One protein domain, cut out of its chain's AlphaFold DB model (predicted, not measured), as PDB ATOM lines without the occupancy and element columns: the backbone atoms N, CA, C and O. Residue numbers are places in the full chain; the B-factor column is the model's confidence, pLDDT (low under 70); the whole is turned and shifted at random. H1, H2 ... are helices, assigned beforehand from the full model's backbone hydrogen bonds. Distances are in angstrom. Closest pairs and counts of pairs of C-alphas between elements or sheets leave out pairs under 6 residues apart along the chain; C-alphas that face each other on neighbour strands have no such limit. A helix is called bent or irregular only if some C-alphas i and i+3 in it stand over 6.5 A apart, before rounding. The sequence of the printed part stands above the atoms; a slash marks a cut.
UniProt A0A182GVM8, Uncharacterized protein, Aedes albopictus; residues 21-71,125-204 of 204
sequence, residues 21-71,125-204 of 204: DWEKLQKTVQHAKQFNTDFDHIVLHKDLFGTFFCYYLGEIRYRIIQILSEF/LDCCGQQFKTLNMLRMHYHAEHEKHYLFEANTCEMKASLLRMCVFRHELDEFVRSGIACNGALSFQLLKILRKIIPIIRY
ATOM      1  N   ASP A  21       0.840 -34.309 -70.503       86.81
ATOM      2  CA  ASP A  21       1.540 -33.122 -70.010       86.81
ATOM      3  C   ASP A  21       0.647 -31.879 -70.104       86.81
ATOM      4  O   ASP A  21       0.571 -31.076 -69.167       86.81
ATOM      5  N   TRP A  22      -0.105 -31.747 -71.201       85.44
ATOM      6  CA  TRP A  22      -1.077 -30.674 -71.370       85.44
ATOM      7  C   TRP A  22      -2.216 -30.764 -70.353       85.44
ATOM      8  O   TRP A  22      -2.575 -29.752 -69.746       85.44
ATOM      9  N   GLU A  23      -2.772 -31.954 -70.113       87.38
ATOM     10  CA  GLU A  23      -3.808 -32.143 -69.094       87.38
ATOM     11  C   GLU A  23      -3.301 -31.796 -67.694       87.38
ATOM     12  O   GLU A  23      -3.994 -31.107 -66.936       87.38
ATOM     13  N   LYS A  24      -2.087 -32.238 -67.350       88.12
ATOM     14  CA  LYS A  24      -1.448 -31.915 -66.072       88.12
ATOM     15  C   LYS A  24      -1.264 -30.407 -65.924       88.12
ATOM     16  O   LYS A  24      -1.670 -29.842 -64.910       88.12
ATOM     17  N   LEU A  25      -0.778 -29.735 -66.967       88.31
ATOM     18  CA  LEU A  25      -0.637 -28.281 -67.007       88.31
ATOM     19  C   LEU A  25      -1.979 -27.553 -66.826       88.31
ATOM     20  O   LEU A  25      -2.059 -26.606 -66.042       88.31
ATOM     21  N   GLN A  26      -3.049 -27.983 -67.504       88.69
ATOM     22  CA  GLN A  26      -4.377 -27.375 -67.342       88.69
ATOM     23  C   GLN A  26      -4.935 -27.569 -65.929       88.69
ATOM     24  O   GLN A  26      -5.505 -26.630 -65.366       88.69
ATOM     25  N   LYS A  27      -4.732 -28.748 -65.327       91.44
ATOM     26  CA  LYS A  27      -5.099 -29.006 -63.927       91.44
ATOM     27  C   LYS A  27      -4.354 -28.057 -62.988       91.44
ATOM     28  O   LYS A  27      -4.998 -27.372 -62.197       91.44
ATOM     29  N   THR A  28      -3.038 -27.902 -63.147       91.44
ATOM     30  CA  THR A  28      -2.242 -26.963 -62.337       91.44
ATOM     31  C   THR A  28      -2.697 -25.511 -62.520       91.44
ATOM     32  O   THR A  28      -2.807 -24.770 -61.542       91.44
ATOM     33  N   VAL A  29      -3.035 -25.087 -63.744       90.88
ATOM     34  CA  VAL A  29      -3.612 -23.752 -64.000       90.88
ATOM     35  C   VAL A  29      -4.931 -23.573 -63.253       90.88
ATOM     36  O   VAL A  29      -5.167 -22.517 -62.658       90.88
ATOM     37  N   GLN A  30      -5.803 -24.578 -63.291       92.88
ATOM     38  CA  GLN A  30      -7.094 -24.526 -62.620       92.88
ATOM     39  C   GLN A  30      -6.931 -24.465 -61.099       92.88
ATOM     40  O   GLN A  30      -7.585 -23.651 -60.449       92.88
ATOM     41  N   HIS A  31      -6.016 -25.250 -60.539       93.00
ATOM     42  CA  HIS A  31      -5.735 -25.240 -59.108       93.00
ATOM     43  C   HIS A  31      -5.108 -23.914 -58.663       93.00
ATOM     44  O   HIS A  31      -5.526 -23.345 -57.658       93.00
ATOM     45  N   ALA A  32      -4.206 -23.330 -59.460       93.00
ATOM     46  CA  ALA A  32      -3.667 -21.996 -59.196       93.00
ATOM     47  C   ALA A  32      -4.760 -20.907 -59.218       93.00
ATOM     48  O   ALA A  32      -4.739 -19.994 -58.393       93.00
ATOM     49  N   LYS A  33      -5.748 -20.996 -60.121       92.94
ATOM     50  CA  LYS A  33      -6.914 -20.090 -60.119       92.94
ATOM     51  C   LYS A  33      -7.777 -20.270 -58.871       92.94
ATOM     52  O   LYS A  33      -8.195 -19.272 -58.281       92.94
ATOM     53  N   GLN A  34      -8.033 -21.520 -58.485       93.25
ATOM     54  CA  GLN A  34      -8.814 -21.839 -57.295       93.25
ATOM     55  C   GLN A  34      -8.122 -21.286 -56.047       93.25
ATOM     56  O   GLN A  34      -8.708 -20.480 -55.329       93.25
ATOM     57  N   PHE A  35      -6.833 -21.585 -55.874       93.69
ATOM     58  CA  PHE A  35      -6.034 -21.070 -54.767       93.69
ATOM     59  C   PHE A  35      -6.019 -19.539 -54.722       93.69
ATOM     60  O   PHE A  35      -6.126 -18.962 -53.650       93.69
ATOM     61  N   ASN A  36      -5.932 -18.853 -55.866       91.62
ATOM     62  CA  ASN A  36      -5.957 -17.388 -55.912       91.62
ATOM     63  C   ASN A  36      -7.295 -16.797 -55.429       91.62
ATOM     64  O   ASN A  36      -7.299 -15.755 -54.768       91.62
ATOM     65  N   THR A  37      -8.403 -17.470 -55.749       91.19
ATOM     66  CA  THR A  37      -9.752 -17.120 -55.273       91.19
ATOM     67  C   THR A  37      -9.873 -17.365 -53.771       91.19
ATOM     68  O   THR A  37     -10.328 -16.494 -53.036       91.19
ATOM     69  N   ASP A  38      -9.386 -18.513 -53.304       88.94
ATOM     70  CA  ASP A  38      -9.450 -18.899 -51.893       88.94
ATOM     71  C   ASP A  38      -8.444 -18.137 -51.022       88.94
ATOM     72  O   ASP A  38      -8.594 -18.087 -49.802       88.94
ATOM     73  N   PHE A  39      -7.418 -17.531 -51.628       89.12
ATOM     74  CA  PHE A  39      -6.328 -16.870 -50.918       89.12
ATOM     75  C   PHE A  39      -6.832 -15.771 -49.990       89.12
ATOM     76  O   PHE A  39      -6.367 -15.666 -48.860       89.12
ATOM     77  N   ASP A  40      -7.798 -14.973 -50.444       86.44
ATOM     78  CA  ASP A  40      -8.304 -13.853 -49.653       86.44
ATOM     79  C   ASP A  40      -9.014 -14.366 -48.388       86.44
ATOM     80  O   ASP A  40      -8.826 -13.801 -47.314       86.44
ATOM     81  N   HIS A  41      -9.709 -15.508 -48.475       84.00
ATOM     82  CA  HIS A  41     -10.301 -16.196 -47.323       84.00
ATOM     83  C   HIS A  41      -9.238 -16.811 -46.402       84.00
ATOM     84  O   HIS A  41      -9.322 -16.707 -45.183       84.00
ATOM     85  N   ILE A  42      -8.204 -17.431 -46.974       85.00
ATOM     86  CA  ILE A  42      -7.089 -18.027 -46.223       85.00
ATOM     87  C   ILE A  42      -6.372 -16.962 -45.373       85.00
ATOM     88  O   ILE A  42      -6.003 -17.225 -44.227       85.00
ATOM     89  N   VAL A  43      -6.209 -15.746 -45.904       82.62
ATOM     90  CA  VAL A  43      -5.542 -14.631 -45.212       82.62
ATOM     91  C   VAL A  43      -6.350 -14.093 -44.030       82.62
ATOM     92  O   VAL A  43      -5.736 -13.649 -43.061       82.62
ATOM     93  N   LEU A  44      -7.686 -14.175 -44.044       78.81
ATOM     94  CA  LEU A  44      -8.522 -13.736 -42.912       78.81
ATOM     95  C   LEU A  44      -8.178 -14.470 -41.612       78.81
ATOM     96  O   LEU A  44      -8.323 -13.918 -40.525       78.81
ATOM     97  N   HIS A  45      -7.684 -15.699 -41.723       74.19
ATOM     98  CA  HIS A  45      -7.331 -16.525 -40.578       74.19
ATOM     99  C   HIS A  45      -5.842 -16.424 -40.197       74.19
ATOM    100  O   HIS A  45      -5.401 -17.159 -39.318       74.19
ATOM    101  N   LYS A  46      -5.059 -15.515 -40.808       71.75
ATOM    102  CA  LYS A  46      -3.606 -15.345 -40.581       71.75
ATOM    103  C   LYS A  46      -3.222 -15.336 -39.096       71.75
ATOM    104  O   LYS A  46      -2.277 -16.025 -38.711       71.75
ATOM    105  N   ASP A  47      -3.955 -14.586 -38.277       67.50
ATOM    106  CA  ASP A  47      -3.630 -14.384 -36.860       67.50
ATOM    107  C   ASP A  47      -3.840 -15.651 -36.013       67.50
ATOM    108  O   ASP A  47      -3.158 -15.843 -35.010       67.50
ATOM    109  N   LEU A  48      -4.721 -16.560 -36.452       65.81
ATOM    110  CA  LEU A  48      -4.953 -17.854 -35.797       65.81
ATOM    111  C   LEU A  48      -3.799 -18.842 -36.034       65.81
ATOM    112  O   LEU A  48      -3.563 -19.726 -35.214       65.81
ATOM    113  N   PHE A  49      -3.069 -18.705 -37.144       65.69
ATOM    114  CA  PHE A  49      -2.020 -19.648 -37.538       65.69
ATOM    115  C   PHE A  49      -0.613 -19.295 -37.058       65.69
ATOM    116  O   PHE A  49       0.261 -20.170 -37.043       65.69
ATOM    117  N   GLY A  50      -0.364 -18.016 -36.769       69.81
ATOM    118  CA  GLY A  50       0.954 -17.506 -36.398       69.81
ATOM    119  C   GLY A  50       2.068 -17.977 -37.345       69.81
ATOM    120  O   GLY A  50       2.041 -17.744 -38.555       69.81
ATOM    121  N   THR A  51       3.062 -18.672 -36.791       76.38
ATOM    122  CA  THR A  51       4.276 -19.135 -37.484       76.38
ATOM    123  C   THR A  51       4.031 -20.177 -38.577       76.38
ATOM    124  O   THR A  51       4.742 -20.165 -39.585       76.38
ATOM    125  N   PHE A  52       3.033 -21.057 -38.436       78.75
ATOM    126  CA  PHE A  52       2.781 -22.115 -39.427       78.75
ATOM    127  C   PHE A  52       2.338 -21.543 -40.775       78.75
ATOM    128  O   PHE A  52       2.781 -22.000 -41.827       78.75
ATOM    129  N   PHE A  53       1.516 -20.498 -40.757       82.69
ATOM    130  CA  PHE A  53       1.056 -19.838 -41.974       82.69
ATOM    131  C   PHE A  53       2.197 -19.178 -42.742       82.69
ATOM    132  O   PHE A  53       2.315 -19.369 -43.952       82.69
ATOM    133  N   CYS A  54       3.092 -18.475 -42.042       82.56
ATOM    134  CA  CYS A  54       4.278 -17.890 -42.662       82.56
ATOM    135  C   CYS A  54       5.208 -18.960 -43.253       82.56
ATOM    136  O   CYS A  54       5.727 -18.765 -44.352       82.56
ATOM    137  N   TYR A  55       5.372 -20.105 -42.578       86.56
ATOM    138  CA  TYR A  55       6.153 -21.231 -43.093       86.56
ATOM    139  C   TYR A  55       5.581 -21.769 -44.413       86.56
ATOM    140  O   TYR A  55       6.288 -21.807 -45.421       86.56
ATOM    141  N   TYR A  56       4.290 -22.118 -44.452       87.31
ATOM    142  CA  TYR A  56       3.671 -22.650 -45.671       87.31
ATOM    143  C   TYR A  56       3.615 -21.618 -46.803       87.31
ATOM    144  O   TYR A  56       3.841 -21.974 -47.959       87.31
ATOM    145  N   LEU A  57       3.380 -20.337 -46.501       88.75
ATOM    146  CA  LEU A  57       3.475 -19.275 -47.505       88.75
ATOM    147  C   LEU A  57       4.898 -19.118 -48.050       88.75
ATOM    148  O   LEU A  57       5.067 -18.895 -49.249       88.75
ATOM    149  N   GLY A  58       5.916 -19.240 -47.196       86.88
ATOM    150  CA  GLY A  58       7.321 -19.222 -47.600       86.88
ATOM    151  C   GLY A  58       7.664 -20.385 -48.527       86.88
ATOM    152  O   GLY A  58       8.286 -20.179 -49.571       86.88
ATOM    153  N   GLU A  59       7.181 -21.582 -48.194       91.31
ATOM    154  CA  GLU A  59       7.327 -22.775 -49.025       91.31
ATOM    155  C   GLU A  59       6.663 -22.580 -50.393       91.31
ATOM    156  O   GLU A  59       7.321 -22.761 -51.416       91.31
ATOM    157  N   ILE A  60       5.398 -22.143 -50.431       91.75
ATOM    158  CA  ILE A  60       4.662 -21.861 -51.677       91.75
ATOM    159  C   ILE A  60       5.402 -20.806 -52.511       91.75
ATOM    160  O   ILE A  60       5.608 -20.999 -53.710       91.75
ATOM    161  N   ARG A  61       5.866 -19.717 -51.881       90.56
ATOM    162  CA  ARG A  61       6.655 -18.666 -52.541       90.56
ATOM    163  C   ARG A  61       7.891 -19.242 -53.225       90.56
ATOM    164  O   ARG A  61       8.152 -18.895 -54.373       90.56
ATOM    165  N   TYR A  62       8.642 -20.097 -52.532       90.50
ATOM    166  CA  TYR A  62       9.851 -20.713 -53.073       90.50
ATOM    167  C   TYR A  62       9.560 -21.511 -54.354       90.50
ATOM    168  O   TYR A  62      10.220 -21.288 -55.367       90.50
ATOM    169  N   ARG A  63       8.516 -22.356 -54.361       91.12
ATOM    170  CA  ARG A  63       8.162 -23.170 -55.544       91.12
ATOM    171  C   ARG A  63       7.675 -22.308 -56.698       91.12
ATOM    172  O   ARG A  63       8.042 -22.553 -57.840       91.12
ATOM    173  N   ILE A  64       6.880 -21.276 -56.409       89.50
ATOM    174  CA  ILE A  64       6.435 -20.326 -57.435       89.50
ATOM    175  C   ILE A  64       7.641 -19.670 -58.113       89.50
ATOM    176  O   ILE A  64       7.686 -19.603 -59.339       89.50
ATOM    177  N   ILE A  65       8.621 -19.200 -57.334       87.69
ATOM    178  CA  ILE A  65       9.840 -18.593 -57.882       87.69
ATOM    179  C   ILE A  65      10.614 -19.613 -58.719       87.69
ATOM    180  O   ILE A  65      11.037 -19.269 -59.819       87.69
ATOM    181  N   GLN A  66      10.740 -20.855 -58.249       88.69
ATOM    182  CA  GLN A  66      11.401 -21.927 -58.991       88.69
ATOM    183  C   GLN A  66      10.746 -22.152 -60.365       88.69
ATOM    184  O   GLN A  66      11.419 -22.025 -61.386       88.69
ATOM    185  N   ILE A  67       9.424 -22.347 -60.413       87.56
ATOM    186  CA  ILE A  67       8.672 -22.545 -61.667       87.56
ATOM    187  C   ILE A  67       8.797 -21.330 -62.603       87.56
ATOM    188  O   ILE A  67       8.962 -21.472 -63.814       87.56
ATOM    189  N   LEU A  68       8.709 -20.112 -62.060       85.19
ATOM    190  CA  LEU A  68       8.806 -18.888 -62.863       85.19
ATOM    191  C   LEU A  68      10.229 -18.630 -63.380       85.19
ATOM    192  O   LEU A  68      10.382 -18.063 -64.463       85.19
ATOM    193  N   SER A  69      11.258 -19.044 -62.637       81.75
ATOM    194  CA  SER A  69      12.657 -18.903 -63.055       81.75
ATOM    195  C   SER A  69      12.982 -19.755 -64.284       81.75
ATOM    196  O   SER A  69      13.693 -19.296 -65.172       81.75
ATOM    197  N   GLU A  70      12.378 -20.940 -64.403       77.25
ATOM    198  CA  GLU A  70      12.528 -21.806 -65.581       77.25
ATOM    199  C   GLU A  70      11.797 -21.248 -66.813       77.25
ATOM    200  O   GLU A  70      12.260 -21.408 -67.942       77.25
ATOM    201  N   PHE A  71      10.677 -20.546 -66.602       67.06
ATOM    202  CA  PHE A  71       9.904 -19.908 -67.674       67.06
ATOM    203  C   PHE A  71      10.574 -18.643 -68.231       67.06
ATOM    204  O   PHE A  71      10.419 -18.309 -69.404       67.06
ATOM    205  N   LEU A 125     -37.283 -20.511 -19.388       73.88
ATOM    206  CA  LEU A 125     -36.040 -19.891 -19.833       73.88
ATOM    207  C   LEU A 125     -34.894 -20.630 -19.149       73.88
ATOM    208  O   LEU A 125     -34.336 -20.125 -18.180       73.88
ATOM    209  N   ASP A 126     -34.591 -21.845 -19.586       77.44
ATOM    210  CA  ASP A 126     -33.538 -22.675 -19.020       77.44
ATOM    211  C   ASP A 126     -32.402 -22.950 -20.013       77.44
ATOM    212  O   ASP A 126     -32.590 -23.059 -21.222       77.44
ATOM    213  N   CYS A 127     -31.175 -22.997 -19.496       76.25
ATOM    214  CA  CYS A 127     -29.977 -23.347 -20.256       76.25
ATOM    215  C   CYS A 127     -28.917 -23.890 -19.291       76.25
ATOM    216  O   CYS A 127     -28.824 -23.420 -18.158       76.25
ATOM    217  N   CYS A 128     -28.190 -24.941 -19.683       78.38
ATOM    218  CA  CYS A 128     -27.217 -25.634 -18.821       78.38
ATOM    219  C   CYS A 128     -27.760 -26.082 -17.444       78.38
ATOM    220  O   CYS A 128     -27.013 -26.154 -16.470       78.38
ATOM    221  N   GLY A 129     -29.065 -26.364 -17.336       80.31
ATOM    222  CA  GLY A 129     -29.721 -26.711 -16.067       80.31
ATOM    223  C   GLY A 129     -29.963 -25.525 -15.121       80.31
ATOM    224  O   GLY A 129     -30.429 -25.725 -14.001       80.31
ATOM    225  N   GLN A 130     -29.677 -24.292 -15.553       81.62
ATOM    226  CA  GLN A 130     -29.984 -23.064 -14.823       81.62
ATOM    227  C   GLN A 130     -31.264 -22.431 -15.369       81.62
ATOM    228  O   GLN A 130     -31.436 -22.311 -16.580       81.62
ATOM    229  N   GLN A 131     -32.151 -21.991 -14.474       83.25
ATOM    230  CA  GLN A 131     -33.336 -21.216 -14.843       83.25
ATOM    231  C   GLN A 131     -33.036 -19.714 -14.791       83.25
ATOM    232  O   GLN A 131     -32.596 -19.176 -13.773       83.25
ATOM    233  N   PHE A 132     -33.336 -19.019 -15.880       79.50
ATOM    234  CA  PHE A 132     -33.141 -17.588 -16.050       79.50
ATOM    235  C   PHE A 132     -34.467 -16.841 -15.893       79.50
ATOM    236  O   PHE A 132     -35.504 -17.215 -16.428       79.50
ATOM    237  N   LYS A 133     -34.439 -15.724 -15.163       78.19
ATOM    238  CA  LYS A 133     -35.642 -14.911 -14.896       78.19
ATOM    239  C   LYS A 133     -36.056 -14.029 -16.076       78.19
ATOM    240  O   LYS A 133     -37.174 -13.524 -16.114       78.19
ATOM    241  N   THR A 134     -35.146 -13.777 -17.012       80.00
ATOM    242  CA  THR A 134     -35.345 -12.827 -18.110       80.00
ATOM    243  C   THR A 134     -34.596 -13.311 -19.341       80.00
ATOM    244  O   THR A 134     -33.480 -13.816 -19.224       80.00
ATOM    245  N   LEU A 135     -35.179 -13.090 -20.521       76.31
ATOM    246  CA  LEU A 135     -34.580 -13.457 -21.805       76.31
ATOM    247  C   LEU A 135     -33.175 -12.857 -21.987       76.31
ATOM    248  O   LEU A 135     -32.289 -13.534 -22.487       76.31
ATOM    249  N   ASN A 136     -32.933 -11.631 -21.508       77.25
ATOM    250  CA  ASN A 136     -31.606 -11.005 -21.563       77.25
ATOM    251  C   ASN A 136     -30.544 -11.772 -20.763       77.25
ATOM    252  O   ASN A 136     -29.412 -11.872 -21.217       77.25
ATOM    253  N   MET A 137     -30.894 -12.340 -19.604       78.00
ATOM    254  CA  MET A 137     -29.947 -13.113 -18.786       78.00
ATOM    255  C   MET A 137     -29.603 -14.445 -19.454       78.00
ATOM    256  O   MET A 137     -28.436 -14.818 -19.512       78.00
ATOM    257  N   LEU A 138     -30.611 -15.108 -20.027       79.25
ATOM    258  CA  LEU A 138     -30.417 -16.303 -20.845       79.25
ATOM    259  C   LEU A 138     -29.555 -15.997 -22.077       79.25
ATOM    260  O   LEU A 138     -28.631 -16.739 -22.386       79.25
ATOM    261  N   ARG A 139     -29.816 -14.874 -22.753       76.94
ATOM    262  CA  ARG A 139     -29.057 -14.426 -23.924       76.94
ATOM    263  C   ARG A 139     -27.594 -14.160 -23.571       76.94
ATOM    264  O   ARG A 139     -26.708 -14.614 -24.282       76.94
ATOM    265  N   MET A 140     -27.335 -13.483 -22.454       78.12
ATOM    266  CA  MET A 140     -25.976 -13.239 -21.955       78.12
ATOM    267  C   MET A 140     -25.243 -14.539 -21.612       78.12
ATOM    268  O   MET A 140     -24.081 -14.687 -21.978       78.12
ATOM    269  N   HIS A 141     -25.914 -15.489 -20.955       80.06
ATOM    270  CA  HIS A 141     -25.359 -16.815 -20.684       80.06
ATOM    271  C   HIS A 141     -25.056 -17.574 -21.981       80.06
ATOM    272  O   HIS A 141     -23.958 -18.092 -22.146       80.06
ATOM    273  N   TYR A 142     -25.981 -17.555 -22.938       72.38
ATOM    274  CA  TYR A 142     -25.802 -18.189 -24.238       72.38
ATOM    275  C   TYR A 142     -24.612 -17.600 -25.013       72.38
ATOM    276  O   TYR A 142     -23.774 -18.345 -25.515       72.38
ATOM    277  N   HIS A 143     -24.475 -16.271 -25.048       68.88
ATOM    278  CA  HIS A 143     -23.327 -15.604 -25.670       68.88
ATOM    279  C   HIS A 143     -22.001 -15.907 -24.943       68.88
ATOM    280  O   HIS A 143     -20.951 -16.045 -25.569       68.88
ATOM    281  N   ALA A 144     -22.021 -16.029 -23.614       70.94
ATOM    282  CA  ALA A 144     -20.817 -16.272 -22.828       70.94
ATOM    283  C   ALA A 144     -20.332 -17.730 -22.888       70.94
ATOM    284  O   ALA A 144     -19.136 -17.950 -23.075       70.94
ATOM    285  N   GLU A 145     -21.242 -18.693 -22.740       67.44
ATOM    286  CA  GLU A 145     -20.937 -20.117 -22.538       67.44
ATOM    287  C   GLU A 145     -21.083 -20.955 -23.818       67.44
ATOM    288  O   GLU A 145     -20.395 -21.958 -23.977       67.44
ATOM    289  N   HIS A 146     -21.942 -20.562 -24.763       65.38
ATOM    290  CA  HIS A 146     -22.200 -21.355 -25.974       65.38
ATOM    291  C   HIS A 146     -21.651 -20.711 -27.243       65.38
ATOM    292  O   HIS A 146     -20.998 -21.383 -28.043       65.38
ATOM    293  N   GLU A 147     -21.860 -19.408 -27.425       57.31
ATOM    294  CA  GLU A 147     -21.426 -18.717 -28.640       57.31
ATOM    295  C   GLU A 147     -19.896 -18.667 -28.748       57.31
ATOM    296  O   GLU A 147     -19.358 -18.933 -29.818       57.31
ATOM    297  N   LYS A 148     -19.163 -18.432 -27.649       54.75
ATOM    298  CA  LYS A 148     -17.687 -18.437 -27.671       54.75
ATOM    299  C   LYS A 148     -17.096 -19.787 -28.071       54.75
ATOM    300  O   LYS A 148     -16.154 -19.813 -28.857       54.75
ATOM    301  N   HIS A 149     -17.637 -20.892 -27.558       53.16
ATOM    302  CA  HIS A 149     -17.167 -22.234 -27.908       53.16
ATOM    303  C   HIS A 149     -17.494 -22.584 -29.364       53.16
ATOM    304  O   HIS A 149     -16.607 -23.030 -30.088       53.16
ATOM    305  N   TYR A 150     -18.711 -22.286 -29.828       51.91
ATOM    306  CA  TYR A 150     -19.115 -22.521 -31.215       51.91
ATOM    307  C   TYR A 150     -18.318 -21.668 -32.214       51.91
ATOM    308  O   TYR A 150     -17.862 -22.173 -33.236       51.91
ATOM    309  N   LEU A 151     -18.082 -20.389 -31.901       56.44
ATOM    310  CA  LEU A 151     -17.236 -19.514 -32.713       56.44
ATOM    311  C   LEU A 151     -15.784 -20.002 -32.731       56.44
ATOM    312  O   LEU A 151     -15.143 -19.939 -33.774       56.44
ATOM    313  N   PHE A 152     -15.252 -20.526 -31.623       60.88
ATOM    314  CA  PHE A 152     -13.895 -21.076 -31.585       60.88
ATOM    315  C   PHE A 152     -13.775 -22.387 -32.378       60.88
ATOM    316  O   PHE A 152     -12.799 -22.580 -33.100       60.88
ATOM    317  N   GLU A 153     -14.772 -23.272 -32.311       59.88
ATOM    318  CA  GLU A 153     -14.832 -24.505 -33.109       59.88
ATOM    319  C   GLU A 153     -15.000 -24.225 -34.609       59.88
ATOM    320  O   GLU A 153     -14.266 -24.781 -35.427       59.88
ATOM    321  N   ALA A 154     -15.889 -23.300 -34.983       60.38
ATOM    322  CA  ALA A 154     -16.039 -22.848 -36.364       60.38
ATOM    323  C   ALA A 154     -14.745 -22.194 -36.876       60.38
ATOM    324  O   ALA A 154     -14.236 -22.569 -37.932       60.38
ATOM    325  N   ASN A 155     -14.136 -21.304 -36.087       68.00
ATOM    326  CA  ASN A 155     -12.879 -20.647 -36.452       68.00
ATOM    327  C   ASN A 155     -11.718 -21.640 -36.555       68.00
ATOM    328  O   ASN A 155     -10.875 -21.502 -37.437       68.00
ATOM    329  N   THR A 156     -11.664 -22.667 -35.702       73.00
ATOM    330  CA  THR A 156     -10.636 -23.717 -35.794       73.00
ATOM    331  C   THR A 156     -10.871 -24.671 -36.965       73.00
ATOM    332  O   THR A 156      -9.896 -25.170 -37.533       73.00
ATOM    333  N   CYS A 157     -12.120 -24.910 -37.369       77.44
ATOM    334  CA  CYS A 157     -12.446 -25.662 -38.580       77.44
ATOM    335  C   CYS A 157     -12.012 -24.899 -39.841       77.44
ATOM    336  O   CYS A 157     -11.254 -25.436 -40.651       77.44
ATOM    337  N   GLU A 158     -12.391 -23.623 -39.958       79.62
ATOM    338  CA  GLU A 158     -11.991 -22.746 -41.068       79.62
ATOM    339  C   GLU A 158     -10.470 -22.549 -41.131       79.62
ATOM    340  O   GLU A 158      -9.858 -22.556 -42.207       79.62
ATOM    341  N   MET A 159      -9.827 -22.482 -39.960       78.75
ATOM    342  CA  MET A 159      -8.376 -22.493 -39.817       78.75
ATOM    343  C   MET A 159      -7.779 -23.781 -40.413       78.75
ATOM    344  O   MET A 159      -6.967 -23.729 -41.339       78.75
ATOM    345  N   LYS A 160      -8.197 -24.960 -39.937       83.62
ATOM    346  CA  LYS A 160      -7.699 -26.254 -40.443       83.62
ATOM    347  C   LYS A 160      -7.934 -26.412 -41.946       83.62
ATOM    348  O   LYS A 160      -7.037 -26.875 -42.650       83.62
ATOM    349  N   ALA A 161      -9.097 -25.992 -42.443       86.50
ATOM    350  CA  ALA A 161      -9.428 -26.025 -43.863       86.50
ATOM    351  C   ALA A 161      -8.482 -25.141 -44.688       86.50
ATOM    352  O   ALA A 161      -7.963 -25.575 -45.716       86.50
ATOM    353  N   SER A 162      -8.198 -23.926 -44.222       87.25
ATOM    354  CA  SER A 162      -7.291 -22.998 -44.903       87.25
ATOM    355  C   SER A 162      -5.842 -23.507 -44.922       87.25
ATOM    356  O   SER A 162      -5.198 -23.458 -45.970       87.25
ATOM    357  N   LEU A 163      -5.346 -24.092 -43.823       87.06
ATOM    358  CA  LEU A 163      -4.039 -24.771 -43.807       87.06
ATOM    359  C   LEU A 163      -3.994 -25.944 -44.783       87.06
ATOM    360  O   LEU A 163      -3.020 -26.100 -45.517       87.06
ATOM    361  N   LEU A 164      -5.051 -26.757 -44.821       89.81
ATOM    362  CA  LEU A 164      -5.136 -27.880 -45.745       89.81
ATOM    363  C   LEU A 164      -5.063 -27.402 -47.200       89.81
ATOM    364  O   LEU A 164      -4.295 -27.969 -47.973       89.81
ATOM    365  N   ARG A 165      -5.773 -26.324 -47.561       91.44
ATOM    366  CA  ARG A 165      -5.698 -25.718 -48.906       91.44
ATOM    367  C   ARG A 165      -4.272 -25.287 -49.258       91.44
ATOM    368  O   ARG A 165      -3.817 -25.542 -50.370       91.44
ATOM    369  N   MET A 166      -3.542 -24.689 -48.315       91.31
ATOM    370  CA  MET A 166      -2.131 -24.329 -48.515       91.31
ATOM    371  C   MET A 166      -1.231 -25.558 -48.688       91.31
ATOM    372  O   MET A 166      -0.373 -25.567 -49.570       91.31
ATOM    373  N   CYS A 167      -1.427 -26.602 -47.878       91.56
ATOM    374  CA  CYS A 167      -0.679 -27.856 -47.974       91.56
ATOM    375  C   CYS A 167      -0.904 -28.562 -49.313       91.56
ATOM    376  O   CYS A 167       0.062 -28.999 -49.937       91.56
ATOM    377  N   VAL A 168      -2.162 -28.649 -49.751       93.81
ATOM    378  CA  VAL A 168      -2.543 -29.241 -51.037       93.81
ATOM    379  C   VAL A 168      -1.897 -28.459 -52.173       93.81
ATOM    380  O   VAL A 168      -1.165 -29.042 -52.966       93.81
ATOM    381  N   PHE A 169      -2.043 -27.132 -52.189       94.62
ATOM    382  CA  PHE A 169      -1.449 -26.311 -53.242       94.62
ATOM    383  C   PHE A 169       0.084 -26.404 -53.270       94.62
ATOM    384  O   PHE A 169       0.686 -26.514 -54.335       94.62
ATOM    385  N   ARG A 170       0.746 -26.434 -52.103       94.00
ATOM    386  CA  ARG A 170       2.193 -26.690 -52.017       94.00
ATOM    387  C   ARG A 170       2.562 -28.029 -52.656       94.00
ATOM    388  O   ARG A 170       3.527 -28.084 -53.411       94.00
ATOM    389  N   HIS A 171       1.829 -29.094 -52.330       93.81
ATOM    390  CA  HIS A 171       2.097 -30.428 -52.862       93.81
ATOM    391  C   HIS A 171       1.944 -30.474 -54.385       93.81
ATOM    392  O   HIS A 171       2.787 -31.047 -55.065       93.81
ATOM    393  N   GLU A 172       0.926 -29.809 -54.923       92.94
ATOM    394  CA  GLU A 172       0.694 -29.712 -56.365       92.94
ATOM    395  C   GLU A 172       1.813 -28.958 -57.087       92.94
ATOM    396  O   GLU A 172       2.246 -29.374 -58.161       92.94
ATOM    397  N   LEU A 173       2.322 -27.871 -56.495       92.75
ATOM    398  CA  LEU A 173       3.485 -27.166 -57.037       92.75
ATOM    399  C   LEU A 173       4.745 -28.039 -56.991       92.75
ATOM    400  O   LEU A 173       5.498 -28.050 -57.960       92.75
ATOM    401  N   ASP A 174       4.964 -28.790 -55.907       92.94
ATOM    402  CA  ASP A 174       6.078 -29.744 -55.814       92.94
ATOM    403  C   ASP A 174       5.961 -30.845 -56.884       92.94
ATOM    404  O   ASP A 174       6.953 -31.215 -57.510       92.94
ATOM    405  N   GLU A 175       4.756 -31.365 -57.123       92.38
ATOM    406  CA  GLU A 175       4.507 -32.373 -58.154       92.38
ATOM    407  C   GLU A 175       4.726 -31.816 -59.569       92.38
ATOM    408  O   GLU A 175       5.266 -32.507 -60.438       92.38
ATOM    409  N   PHE A 176       4.343 -30.558 -59.796       91.00
ATOM    410  CA  PHE A 176       4.587 -29.865 -61.056       91.00
ATOM    411  C   PHE A 176       6.087 -29.652 -61.291       91.00
ATOM    412  O   PHE A 176       6.596 -30.032 -62.343       91.00
ATOM    413  N   VAL A 177       6.821 -29.158 -60.291       89.44
ATOM    414  CA  VAL A 177       8.286 -29.007 -60.356       89.44
ATOM    415  C   VAL A 177       8.966 -30.347 -60.655       89.44
ATOM    416  O   VAL A 177       9.836 -30.420 -61.515       89.44
ATOM    417  N   ARG A 178       8.541 -31.437 -60.002       90.38
ATOM    418  CA  ARG A 178       9.092 -32.782 -60.249       90.38
ATOM    419  C   ARG A 178       8.792 -33.317 -61.644       90.38
ATOM    420  O   ARG A 178       9.561 -34.132 -62.142       90.38
ATOM    421  N   SER A 179       7.682 -32.902 -62.252       88.00
ATOM    422  CA  SER A 179       7.322 -33.340 -63.602       88.00
ATOM    423  C   SER A 179       8.196 -32.725 -64.694       88.00
ATOM    424  O   SER A 179       8.255 -33.279 -65.783       88.00
ATOM    425  N   GLY A 180       8.870 -31.600 -64.420       84.88
ATOM    426  CA  GLY A 180       9.706 -30.910 -65.408       84.88
ATOM    427  C   GLY A 180       8.928 -30.315 -66.590       84.88
ATOM    428  O   GLY A 180       9.537 -29.916 -67.581       84.88
ATOM    429  N   ILE A 181       7.594 -30.259 -66.508       85.38
ATOM    430  CA  ILE A 181       6.736 -29.700 -67.555       85.38
ATOM    431  C   ILE A 181       6.962 -28.189 -67.640       85.38
ATOM    432  O   ILE A 181       6.944 -27.477 -66.634       85.38
ATOM    433  N   ALA A 182       7.113 -27.680 -68.862       83.19
ATOM    434  CA  ALA A 182       7.268 -26.252 -69.090       83.19
ATOM    435  C   ALA A 182       6.018 -25.471 -68.649       83.19
ATOM    436  O   ALA A 182       4.878 -25.788 -69.002       83.19
ATOM    437  N   CYS A 183       6.237 -24.395 -67.898       83.88
ATOM    438  CA  CYS A 183       5.183 -23.454 -67.538       83.88
ATOM    439  C   CYS A 183       4.646 -22.745 -68.798       83.88
ATOM    440  O   CYS A 183       5.393 -22.493 -69.739       83.88
ATOM    441  N   ASN A 184       3.356 -22.390 -68.827       85.75
ATOM    442  CA  ASN A 184       2.767 -21.583 -69.902       85.75
ATOM    443  C   ASN A 184       2.397 -20.166 -69.420       85.75
ATOM    444  O   ASN A 184       2.427 -19.850 -68.227       85.75
ATOM    445  N   GLY A 185       1.997 -19.294 -70.351       80.81
ATOM    446  CA  GLY A 185       1.571 -17.921 -70.036       80.81
ATOM    447  C   GLY A 185       0.401 -17.844 -69.040       80.81
ATOM    448  O   GLY A 185       0.347 -16.951 -68.197       80.81
ATOM    449  N   ALA A 186      -0.529 -18.803 -69.095       84.88
ATOM    450  CA  ALA A 186      -1.686 -18.835 -68.202       84.88
ATOM    451  C   ALA A 186      -1.294 -19.182 -66.758       84.88
ATOM    452  O   ALA A 186      -1.753 -18.522 -65.822       84.88
ATOM    453  N   LEU A 187      -0.436 -20.189 -66.580       86.94
ATOM    454  CA  LEU A 187       0.074 -20.612 -65.284       86.94
ATOM    455  C   LEU A 187       0.955 -19.516 -64.688       86.94
ATOM    456  O   LEU A 187       0.685 -19.056 -63.582       86.94
ATOM    457  N   SER A 188       1.934 -19.018 -65.447       87.50
ATOM    458  CA  SER A 188       2.835 -17.951 -64.992       87.50
ATOM    459  C   SER A 188       2.080 -16.698 -64.540       87.50
ATOM    460  O   SER A 188       2.393 -16.142 -63.488       87.50
ATOM    461  N   PHE A 189       1.024 -16.294 -65.251       88.75
ATOM    462  CA  PHE A 189       0.172 -15.178 -64.839       88.75
ATOM    463  C   PHE A 189      -0.523 -15.416 -63.488       88.75
ATOM    464  O   PHE A 189      -0.561 -14.512 -62.647       88.75
ATOM    465  N   GLN A 190      -1.067 -16.615 -63.253       90.81
ATOM    466  CA  GLN A 190      -1.713 -16.940 -61.975       90.81
ATOM    467  C   GLN A 190      -0.702 -17.030 -60.834       90.81
ATOM    468  O   GLN A 190      -0.929 -16.448 -59.772       90.81
ATOM    469  N   LEU A 191       0.440 -17.678 -61.065       90.25
ATOM    470  CA  LEU A 191       1.515 -17.780 -60.082       90.25
ATOM    471  C   LEU A 191       2.080 -16.397 -59.722       90.25
ATOM    472  O   LEU A 191       2.277 -16.106 -58.545       90.25
ATOM    473  N   LEU A 192       2.246 -15.495 -60.697       89.62
ATOM    474  CA  LEU A 192       2.650 -14.104 -60.452       89.62
ATOM    475  C   LEU A 192       1.621 -13.332 -59.622       89.62
ATOM    476  O   LEU A 192       2.002 -12.555 -58.745       89.62
ATOM    477  N   LYS A 193       0.319 -13.525 -59.871       90.75
ATOM    478  CA  LYS A 193      -0.731 -12.916 -59.041       90.75
ATOM    479  C   LYS A 193      -0.639 -13.385 -57.595       90.75
ATOM    480  O   LYS A 193      -0.671 -12.548 -56.697       90.75
ATOM    481  N   ILE A 194      -0.490 -14.691 -57.382       90.81
ATOM    482  CA  ILE A 194      -0.327 -15.271 -56.047       90.81
ATOM    483  C   ILE A 194       0.933 -14.701 -55.387       90.81
ATOM    484  O   ILE A 194       0.865 -14.184 -54.275       90.81
ATOM    485  N   LEU A 195       2.065 -14.683 -56.095       89.25
ATOM    486  CA  LEU A 195       3.327 -14.146 -55.589       89.25
ATOM    487  C   LEU A 195       3.193 -12.687 -55.126       89.25
ATOM    488  O   LEU A 195       3.662 -12.339 -54.043       89.25
ATOM    489  N   ARG A 196       2.496 -11.843 -55.899       88.44
ATOM    490  CA  ARG A 196       2.216 -10.444 -55.528       88.44
ATOM    491  C   ARG A 196       1.376 -10.321 -54.257       88.44
ATOM    492  O   ARG A 196       1.606  -9.381 -53.503       88.44
ATOM    493  N   LYS A 197       0.439 -11.243 -54.010       88.88
ATOM    494  CA  LYS A 197      -0.348 -11.281 -52.766       88.88
ATOM    495  C   LYS A 197       0.485 -11.770 -51.571       88.88
ATOM    496  O   LYS A 197       0.325 -11.260 -50.469       88.88
ATOM    497  N   ILE A 198       1.404 -12.714 -51.786       88.44
ATOM    498  CA  ILE A 198       2.223 -13.320 -50.723       88.44
ATOM    499  C   ILE A 198       3.343 -12.388 -50.231       88.44
ATOM    500  O   ILE A 198       3.587 -12.302 -49.028       88.44
ATOM    501  N   ILE A 199       4.032 -11.682 -51.135       84.38
ATOM    502  CA  ILE A 199       5.169 -10.803 -50.795       84.38
ATOM    503  C   ILE A 199       4.879  -9.823 -49.640       84.38
ATOM    504  O   ILE A 199       5.693  -9.780 -48.716       84.38
ATOM    505  N   PRO A 200       3.779  -9.042 -49.633       83.75
ATOM    506  CA  PRO A 200       3.507  -8.106 -48.541       83.75
ATOM    507  C   PRO A 200       3.200  -8.802 -47.208       83.75
ATOM    508  O   PRO A 200       3.371  -8.192 -46.159       83.75
ATOM    509  N   ILE A 201       2.774 -10.068 -47.230       80.38
ATOM    510  CA  ILE A 201       2.371 -10.815 -46.032       80.38
ATOM    511  C   ILE A 201       3.582 -11.386 -45.287       80.38
ATOM    512  O   ILE A 201       3.581 -11.376 -44.059       80.38
ATOM    513  N   ILE A 202       4.606 -11.849 -46.018       73.38
ATOM    514  CA  ILE A 202       5.856 -12.410 -45.458       73.38
ATOM    515  C   ILE A 202       6.887 -11.307 -45.134       73.38
ATOM    516  O   ILE A 202       7.976 -11.596 -44.656       73.38
ATOM    517  N   ARG A 203       6.604 -10.025 -45.405       59.31
ATOM    518  CA  ARG A 203       7.517  -8.915 -45.071       59.31
ATOM    519  C   ARG A 203       7.511  -8.589 -43.569       59.31
ATOM    520  O   ARG A 203       7.181  -7.465 -43.231       59.31
ATOM    521  N   TYR A 204       7.863  -9.549 -42.715       41.12
ATOM    522  CA  TYR A 204       8.316  -9.394 -41.326       41.12
ATOM    523  C   TYR A 204       9.086 -10.647 -40.912       41.12
ATOM    524  O   TYR A 204       8.548 -11.756 -41.136       41.12
TER     525      TYR A 204
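This is residues 21 to 71 and 125 to 204 of the 204 residues of an uncharacterized protein of Aedes albopictus (UniProt A0A182GVM8). One very long helix, H4, packs with its later part into a four-helix bundle with H1, H3 and H5, and its earlier part reaches far past the bundle as an arm, with residues 148 to 154 standing free. At the far end of the arm, residues 125 to 134 make a small looped head; at the bundle's end nearer the arm, the short H2 joins H1 to H3. The printed part has 131 residues with five named helices, H1, H2, H3, H4 and H5 in chain order, and no named strand; the class is all helix. The whole is only just extended, close to loose, with a radius of gyration of the C-alphas of 21.1 A and spans of 70 by 34 by 20 A, the arm making the length.

Find C-alpha 135 at (-34.580, -13.457, -21.805); from there H4, residues 135 to 179, runs 62.4 A to C-alpha 179 at (7.322, -33.340, -63.602), with a kink of 35 degrees near residue 142. It is neither bent nor irregular, but only just: C-alphas 144 and 147 are 6.3 A apart. H3, residues 51 to 71, covers 30.7 A. H1, residues 21 to 44, begins at C-alpha 21 at (1.540, -33.122, -70.010) and covers 34.8 A, with a kink of 41 degrees near residue 38; it is only just irregular, C-alphas 37 and 40 being 6.7 A apart. H5 is residues 185 to 198, 19.9 A long, and H2 is residues 46 to 49.

Look first at the bundle of H1, H3, H4 and H5. H4 touches H3 with its residues 163 to 177 alone, the same way at a shallow tilt of 29 degrees; the closest C-alphas, of Ile 60 and Arg 170, are 5.4 A apart. H4 touches H1 with its residues 159 to 176 alone, opposite ways at a shallow tilt of 28 degrees, closest at the C-alphas of Ile 42 and Ser 162, 5.1 A. H5 touches H1, through residues 25 to 36 of H1 alone, the same way at 22 degrees, a shallow tilt; the closest C-alphas are those of Val 29 and Leu 187, 5.0 A. H5 touches H3 opposite ways at a shallow tilt of 31 degrees, closest at the C-alphas of Ile 64 and Leu 191, 6.1 A. H1 and H3 are apart, and so are H4 and H5. H2 is close to H4 but not clearly touching, the C-alphas of Leu 48 and Met 159 being 7.0 A apart. In H3 and H5 every O i to N i+4 pair is within hydrogen-bond range; in H1 18 of 20 are, in H4 38 of 41, and H2 is too short for such a pair.

The C-alphas of Glu 70 and Lys 133 are the two farthest apart, 70.3 A. Residues 72 to 124 are cut out, and C-alphas 71 and 125 stand 66.3 A apart across the cut. The links H1 to H2, H2 to H3 and H4 to H5 are tight. Beyond the cut, residues 126 to 127 pair with residues 130 to 131, antiparallel. Mean pLDDT of the printed part is 82.0; look for values under 70 at residues 47 to 50, 71, 143, 145 to 155 and 203 to 204.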